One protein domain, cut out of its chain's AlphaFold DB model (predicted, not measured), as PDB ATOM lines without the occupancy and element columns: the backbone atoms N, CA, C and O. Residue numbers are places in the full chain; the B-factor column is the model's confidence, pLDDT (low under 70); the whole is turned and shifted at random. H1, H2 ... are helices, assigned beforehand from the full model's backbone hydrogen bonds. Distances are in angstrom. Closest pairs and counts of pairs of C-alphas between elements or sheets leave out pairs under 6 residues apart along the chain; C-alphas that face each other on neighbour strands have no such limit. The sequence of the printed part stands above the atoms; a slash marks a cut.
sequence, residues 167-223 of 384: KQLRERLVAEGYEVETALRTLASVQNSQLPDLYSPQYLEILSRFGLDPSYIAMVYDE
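What this domain is: This is residues 167 to 223 of the 384 residues of the protein "Transcription initiation factor TFIID subunit 8" of Tortispora caseinolytica NRRL Y-17796 (UniProt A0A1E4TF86). Look first for one long helix, H1, which sticks out as a free arm and makes most of the length; past its last residue the chain turns through a loop into two short helices, H2 and H3, set as a corner, with H3 folding back in the direction of H1's first residues. The outline is that of a hook with a long shank, loosely made, with no helix touching another. The printed part has 57 residues with three named helices, in the order H1, H2, H3, and no named strand; the class is all helix. The whole is extended, with a radius of gyration of the C-alphas of 17.6 A and spans of 52 by 21 by 19 A.

How they stand to each other: Begin with H1, residues 167 to 192, which touches no helix. Residues 167 to 197, of which 167 to 192 belong to H1, stand free. A short link of 8 residues leads to H2, residues 201 to 209, and H1 and H2 are apart. A tight link of 4 residues then leads to H3, residues 214 to 222. H2 and H3 are close but not clearly touching, with 2 pairs of C-alphas within 8 A; their closest C-alphas are those of Leu 207 and Pro 214, 7.1 A apart. Their lines stand about perpendicular at 73 degrees, only just beyond a steep tilt, and their centres are 14.9 A apart. H1 and H3 are apart. Look along the backbones and you will find every O i to N i+4 pair within hydrogen-bond range in H1, H2 and H3.

Where its parts are: Find C-alpha 167 at (194.480, 156.064, 141.135); from there H1 runs 26 residues, Lys 167 to Asn 192, and covers 37.4 A from first to last C-alpha. It ends with C-alpha 192 at (202.623, 192.232, 145.762). Go on to Pro 201, where H2 begins; its 9 residues cover 12.9 A as far as Arg 209. H3 has 9 residues as well, Pro 214 to Asp 222, and covers 13.0 A, ending with C-alpha 222 at (212.061, 186.984, 157.685).

The domain as a whole: Compare Lys 167 with Pro 201, whose C-alphas are the two farthest apart, at 53.3 A. The first and last printed C-alphas, those of Lys 167 and Glu 223, are 36.5 A apart. The printed part has no cut, and no link is long. Read the B-factor column for the model's confidence: the mean pLDDT of the printed part is 75.4, with a mean of 89 in H1, 69 in H2 and 61 in H3. It is under 70 in 24 residues, namely 191 to 204 and 214 to 223.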
ATOM      1  N   LYS A 167     193.082 155.629 141.226       91.00
ATOM      2  CA  LYS A 167     194.480 156.064 141.135       91.00
ATOM      3  C   LYS A 167     194.622 157.277 140.214       91.00
ATOM      4  O   LYS A 167     195.180 158.288 140.634       91.00
ATOM      5  N   GLN A 168     194.048 157.202 139.015       90.88
ATOM      6  CA  GLN A 168     194.067 158.298 138.040       90.88
ATOM      7  C   GLN A 168     193.351 159.541 138.573       90.88
ATOM      8  O   GLN A 168     193.813 160.662 138.367       90.88
ATOM      9  N   LEU A 169     192.269 159.350 139.336       91.00
ATOM     10  CA  LEU A 169     191.568 160.454 139.984       91.00
ATOM     11  C   LEU A 169     192.470 161.207 140.974       91.00
ATOM     12  O   LEU A 169     192.478 162.436 140.985       91.00
ATOM     13  N   ARG A 170     193.254 160.489 141.790       93.62
ATOM     14  CA  ARG A 170     194.198 161.114 142.731       93.62
ATOM     15  C   ARG A 170     195.314 161.854 142.006       93.62
ATOM     16  O   ARG A 170     195.640 162.964 142.400       93.62
ATOM     17  N   GLU A 171     195.872 161.256 140.958       94.06
ATOM     18  CA  GLU A 171     196.918 161.890 140.150       94.06
ATOM     19  C   GLU A 171     196.410 163.192 139.507       94.06
ATOM     20  O   GLU A 171     197.086 164.215 139.600       94.06
ATOM     21  N   ARG A 172     195.185 163.198 138.956       90.81
ATOM     22  CA  ARG A 172     194.570 164.415 138.405       90.81
ATOM     23  C   ARG A 172     194.300 165.471 139.480       90.81
ATOM     24  O   ARG A 172     194.603 166.633 139.245       90.81
ATOM     25  N   LEU A 173     193.783 165.084 140.649       93.75
ATOM     26  CA  LEU A 173     193.544 166.024 141.755       93.75
ATOM     27  C   LEU A 173     194.837 166.690 142.241       93.75
ATOM     28  O   LEU A 173     194.842 167.881 142.537       93.75
ATOM     29  N   VAL A 174     195.937 165.937 142.315       96.75
ATOM     30  CA  VAL A 174     197.246 166.494 142.687       96.75
ATOM     31  C   VAL A 174     197.761 167.449 141.605       96.75
ATOM     32  O   VAL A 174     198.246 168.528 141.941       96.75
ATOM     33  N   ALA A 175     197.625 167.087 140.325       95.81
ATOM     34  CA  ALA A 175     198.024 167.953 139.217       95.81
ATOM     35  C   ALA A 175     197.225 169.269 139.195       95.81
ATOM     36  O   ALA A 175     197.817 170.340 139.100       95.81
ATOM     37  N   GLU A 176     195.903 169.201 139.373       95.44
ATOM     38  CA  GLU A 176     195.036 170.382 139.467       95.44
ATOM     39  C   GLU A 176     195.403 171.254 140.678       95.44
ATOM     40  O   GLU A 176     195.489 172.474 140.565       95.44
ATOM     41  N   GLY A 177     195.709 170.640 141.827       97.06
ATOM     42  CA  GLY A 177     196.182 171.363 143.009       97.06
ATOM     43  C   GLY A 177     197.475 172.145 142.755       97.06
ATOM     44  O   GLY A 177     197.584 173.301 143.162       97.06
ATOM     45  N   TYR A 178     198.425 171.550 142.032       96.88
ATOM     46  CA  TYR A 178     199.677 172.210 141.658       96.88
ATOM     47  C   TYR A 178     199.451 173.386 140.694       96.88
ATOM     48  O   TYR A 178     200.024 174.467 140.865       96.88
ATOM     49  N   GLU A 179     198.576 173.224 139.699       96.00
ATOM     50  CA  GLU A 179     198.200 174.310 138.783       96.00
ATOM     51  C   GLU A 179     197.522 175.474 139.524       96.00
ATOM     52  O   GLU A 179     197.824 176.640 139.268       96.00
ATOM     53  N   VAL A 180     196.668 175.181 140.506       96.94
ATOM     54  CA  VAL A 180     196.033 176.212 141.338       96.94
ATOM     55  C   VAL A 180     197.057 176.923 142.220       96.94
ATOM     56  O   VAL A 180     197.033 178.149 142.312       96.94
ATOM     57  N   GLU A 181     197.978 176.195 142.851       94.44
ATOM     58  CA  GLU A 181     199.010 176.802 143.694       94.44
ATOM     59  C   GLU A 181     199.915 177.738 142.884       94.44
ATOM     60  O   GLU A 181     200.190 178.866 143.296       94.44
ATOM     61  N   THR A 182     200.341 177.303 141.699       94.06
ATOM     62  CA  THR A 182     201.160 178.128 140.802       94.06
ATOM     63  C   THR A 182     200.393 179.356 140.301       94.06
ATOM     64  O   THR A 182     200.934 180.466 140.305       94.06
ATOM     65  N   ALA A 183     199.109 179.214 139.963       92.94
ATOM     66  CA  ALA A 183     198.243 180.340 139.621       92.94
ATOM     67  C   ALA A 183     198.072 181.326 140.795       92.94
ATOM     68  O   ALA A 183     198.113 182.540 140.603       92.94
ATOM     69  N   LEU A 184     197.939 180.833 142.028       88.62
ATOM     70  CA  LEU A 184     197.838 181.685 143.215       88.62
ATOM     71  C   LEU A 184     199.153 182.401 143.524       88.62
ATOM     72  O   LEU A 184     199.132 183.591 143.820       88.62
ATOM     73  N   ARG A 185     200.298 181.719 143.408       87.81
ATOM     74  CA  ARG A 185     201.624 182.334 143.580       87.81
ATOM     75  C   ARG A 185     201.868 183.436 142.549       87.81
ATOM     76  O   ARG A 185     202.382 184.494 142.901       87.81
ATOM     77  N   THR A 186     201.473 183.214 141.295       88.06
ATOM     78  CA  THR A 186     201.586 184.232 140.237       88.06
ATOM     79  C   THR A 186     200.623 185.398 140.450       88.06
ATOM     80  O   THR A 186     201.006 186.547 140.258       88.06
ATOM     81  N   LEU A 187     199.397 185.150 140.916       85.06
ATOM     82  CA  LEU A 187     198.466 186.224 141.268       85.06
ATOM     83  C   LEU A 187     198.980 187.038 142.461       85.06
ATOM     84  O   LEU A 187     198.984 188.267 142.413       85.06
ATOM     85  N   ALA A 188     199.470 186.368 143.503       82.50
ATOM     86  CA  ALA A 188     200.036 187.008 144.683       82.50
ATOM     87  C   ALA A 188     201.291 187.826 144.345       82.50
ATOM     88  O   ALA A 188     201.445 188.928 144.860       82.50
ATOM     89  N   SER A 189     202.164 187.353 143.450       76.12
ATOM     90  CA  SER A 189     203.341 188.123 143.024       76.12
ATOM     91  C   SER A 189     202.967 189.351 142.184       76.12
ATOM     92  O   SER A 189     203.562 190.419 142.349       76.12
ATOM     93  N   VAL A 190     201.932 189.258 141.345       75.25
ATOM     94  CA  VAL A 190     201.369 190.412 140.624       75.25
ATOM     95  C   VAL A 190     200.723 191.410 141.591       75.25
ATOM     96  O   VAL A 190     200.883 192.617 141.431       75.25
ATOM     97  N   GLN A 191     200.035 190.936 142.630       69.25
ATOM     98  CA  GLN A 191     199.434 191.805 143.642       69.25
ATOM     99  C   GLN A 191     200.490 192.459 144.545       69.25
ATOM    100  O   GLN A 191     200.391 193.648 144.837       69.25
ATOM    101  N   ASN A 192     201.532 191.722 144.931       62.88
ATOM    102  CA  ASN A 192     202.623 192.232 145.762       62.88
ATOM    103  C   ASN A 192     203.539 193.200 145.003       62.88
ATOM    104  O   ASN A 192     204.057 194.132 145.603       62.88
ATOM    105  N   SER A 193     203.686 193.055 143.683       60.31
ATOM    106  CA  SER A 193     204.366 194.061 142.848       60.31
ATOM    107  C   SER A 193     203.537 195.335 142.625       60.31
ATOM    108  O   SER A 193     204.084 196.352 142.203       60.31
ATOM    109  N   GLN A 194     202.237 195.311 142.946       56.47
ATOM    110  CA  GLN A 194     201.374 196.495 143.024       56.47
ATOM    111  C   GLN A 194     201.225 197.053 144.450       56.47
ATOM    112  O   GLN A 194     200.602 198.106 144.618       56.47
ATOM    113  N   LEU A 195     201.779 196.394 145.477       53.09
ATOM    114  CA  LEU A 195     201.829 196.966 146.819       53.09
ATOM    115  C   LEU A 195     202.872 198.097 146.826       53.09
ATOM    116  O   LEU A 195     204.034 197.851 146.501       53.09
ATOM    117  N   PRO A 196     202.488 199.342 147.173       54.38
ATOM    118  CA  PRO A 196     203.461 200.406 147.370       54.38
ATOM    119  C   PRO A 196     204.374 200.009 148.528       54.38
ATOM    120  O   PRO A 196     203.875 199.445 149.503       54.38
ATOM    121  N   ASP A 197     205.676 200.295 148.391       59.34
ATOM    122  CA  ASP A 197     206.739 200.004 149.362       59.34
ATOM    123  C   ASP A 197     206.192 199.884 150.790       59.34
ATOM    124  O   ASP A 197     205.577 200.824 151.299       59.34
ATOM    125  N   LEU A 198     206.434 198.747 151.453       54.88
ATOM    126  CA  LEU A 198     205.968 198.426 152.817       54.88
ATOM    127  C   LEU A 198     206.393 199.456 153.892       54.88
ATOM    128  O   LEU A 198     205.970 199.374 155.042       54.88
ATOM    129  N   TYR A 199     207.183 200.458 153.502       57.66
ATOM    130  CA  TYR A 199     207.606 201.615 154.289       57.66
ATOM    131  C   TYR A 199     206.948 202.936 153.859       57.66
ATOM    132  O   TYR A 199     207.409 204.017 154.226       57.66
ATOM    133  N   SER A 200     205.864 202.885 153.086       58.34
ATOM    134  CA  SER A 200     205.061 204.062 152.786       58.34
ATOM    135  C   SER A 200     204.411 204.573 154.080       58.34
ATOM    136  O   SER A 200     203.735 203.805 154.776       58.34
ATOM    137  N   PRO A 201     204.561 205.866 154.424       61.66
ATOM    138  CA  PRO A 201     204.077 206.417 155.691       61.66
ATOM    139  C   PRO A 201     202.557 206.270 155.879       61.66
ATOM    140  O   PRO A 201     202.086 206.213 157.011       61.66
ATOM    141  N   GLN A 202     201.792 206.131 154.790       63.50
ATOM    142  CA  GLN A 202     200.346 205.885 154.848       63.50
ATOM    143  C   GLN A 202     199.998 204.471 155.342       63.50
ATOM    144  O   GLN A 202     198.973 204.283 155.994       63.50
ATOM    145  N   TYR A 203     200.840 203.472 155.069       64.81
ATOM    146  CA  TYR A 203     200.588 202.086 155.476       64.81
ATOM    147  C   TYR A 203     200.850 201.886 156.975       64.81
ATOM    148  O   TYR A 203     200.068 201.237 157.669       64.81
ATOM    149  N   LEU A 204     201.890 202.542 157.502       68.31
ATOM    150  CA  LEU A 204     202.189 202.573 158.938       68.31
ATOM    151  C   LEU A 204     201.062 203.231 159.752       68.31
ATOM    152  O   LEU A 204     200.754 202.780 160.855       68.31
ATOM    153  N   GLU A 205     200.395 204.248 159.199       73.31
ATOM    154  CA  GLU A 205     199.244 204.887 159.846       73.31
ATOM    155  C   GLU A 205     198.047 203.925 159.951       73.31
ATOM    156  O   GLU A 205     197.417 203.829 161.006       73.31
ATOM    157  N   ILE A 206     197.781 203.142 158.899       70.62
ATOM    158  CA  ILE A 206     196.721 202.124 158.889       70.62
ATOM    159  C   ILE A 206     197.027 201.011 159.901       70.62
ATOM    160  O   ILE A 206     196.153 200.669 160.697       70.62
ATOM    161  N   LEU A 207     198.260 200.494 159.930       70.06
ATOM    162  CA  LEU A 207     198.686 199.459 160.882       70.06
ATOM    163  C   LEU A 207     198.558 199.925 162.341       70.06
ATOM    164  O   LEU A 207     198.032 199.190 163.180       70.06
ATOM    165  N   SER A 208     198.920 201.183 162.622       73.81
ATOM    166  CA  SER A 208     198.757 201.779 163.955       73.81
ATOM    167  C   SER A 208     197.290 201.845 164.397       73.81
ATOM    168  O   SER A 208     196.977 201.654 165.572       73.81
ATOM    169  N   ARG A 209     196.365 202.039 163.447       75.94
ATOM    170  CA  ARG A 209     194.919 202.101 163.701       75.94
ATOM    171  C   ARG A 209     194.328 200.755 164.111       75.94
ATOM    172  O   ARG A 209     193.344 200.730 164.845       75.94
ATOM    173  N   PHE A 210     194.927 199.661 163.649       75.94
ATOM    174  CA  PHE A 210     194.546 198.298 164.016       75.94
ATOM    175  C   PHE A 210     195.324 197.758 165.225       75.94
ATOM    176  O   PHE A 210     195.087 196.624 165.635       75.94
ATOM    177  N   GLY A 211     196.216 198.558 165.826       78.00
ATOM    178  CA  GLY A 211     196.999 198.161 167.000       78.00
ATOM    179  C   GLY A 211     198.011 197.047 166.721       78.00
ATOM    180  O   GLY A 211     198.443 196.373 167.653       78.00
ATOM    181  N   LEU A 212     198.365 196.835 165.452       73.38
ATOM    182  CA  LEU A 212     199.359 195.853 165.035       73.38
ATOM    183  C   LEU A 212     200.728 196.533 165.001       73.38
ATOM    184  O   LEU A 212     200.928 197.507 164.275       73.38
ATOM    185  N   ASP A 213     201.658 196.033 165.814       72.81
ATOM    186  CA  ASP A 213     203.028 196.537 165.863       72.81
ATOM    187  C   ASP A 213     203.771 196.121 164.573       72.81
ATOM    188  O   ASP A 213     203.821 194.924 164.267       72.81
ATOM    189  N   PRO A 214     204.346 197.066 163.801       67.50
ATOM    190  CA  PRO A 214     205.069 196.765 162.561       67.50
ATOM    191  C   PRO A 214     206.195 195.735 162.734       67.50
ATOM    192  O   PRO A 214     206.533 195.024 161.789       67.50
ATOM    193  N   SER A 215     206.747 195.619 163.944       68.75
ATOM    194  CA  SER A 215     207.788 194.643 164.281       68.75
ATOM    195  C   SER A 215     207.320 193.183 164.202       68.75
ATOM    196  O   SER A 215     208.111 192.310 163.845       68.75
ATOM    197  N   TYR A 216     206.035 192.903 164.450       65.44
ATOM    198  CA  TYR A 216     205.483 191.545 164.376       65.44
ATOM    199  C   TYR A 216     205.343 191.057 162.930       65.44
ATOM    200  O   TYR A 216     205.500 189.874 162.646       65.44
ATOM    201  N   ILE A 217     205.090 191.980 162.001       62.81
ATOM    202  CA  ILE A 217     204.963 191.672 160.575       62.81
ATOM    203  C   ILE A 217     206.339 191.320 159.991       62.81
ATOM    204  O   ILE A 217     206.455 190.333 159.275       62.81
ATOM    205  N   ALA A 218     207.397 192.049 160.365       61.06
ATOM    206  CA  ALA A 218     208.763 191.759 159.915       61.06
ATOM    207  C   ALA A 218     209.266 190.374 160.371       61.06
ATOM    208  O   ALA A 218     209.865 189.650 159.581       61.06
ATOM    209  N   MET A 219     208.949 189.961 161.604       57.72
ATOM    210  CA  MET A 219     209.325 188.632 162.104       57.72
ATOM    211  C   MET A 219     208.676 187.475 161.335       57.72
ATOM    212  O   MET A 219     209.292 186.425 161.200       57.72
ATOM    213  N   VAL A 220     207.450 187.655 160.835       60.41
ATOM    214  CA  VAL A 220     206.732 186.604 160.094       60.41
ATOM    215  C   VAL A 220     207.255 186.466 158.660       60.41
ATOM    216  O   VAL A 220     207.199 185.377 158.099       60.41
ATOM    217  N   TYR A 221     207.802 187.535 158.070       57.88
ATOM    218  CA  TYR A 221     208.342 187.496 156.706       57.88
ATOM    219  C   TYR A 221     209.833 187.117 156.629       57.88
ATOM    220  O   TYR A 221     210.241 186.534 155.624       57.88
ATOM    221  N   ASP A 222     210.635 187.363 157.673       49.75
ATOM    222  CA  ASP A 222     212.061 186.984 157.685       49.75
ATOM    223  C   ASP A 222     212.295 185.468 157.887       49.75
ATOM    224  O   ASP A 222     213.337 184.949 157.479       49.75
ATOM    225  N   GLU A 223     211.336 184.722 158.453       53.44
ATOM    226  CA  GLU A 223     211.461 183.260 158.627       53.44
ATOM    227  C   GLU A 223     211.297 182.464 157.319       53.44
ATOM    228  O   GLU A 223     211.869 181.382 157.190       53.44
TER     229      GLU A 223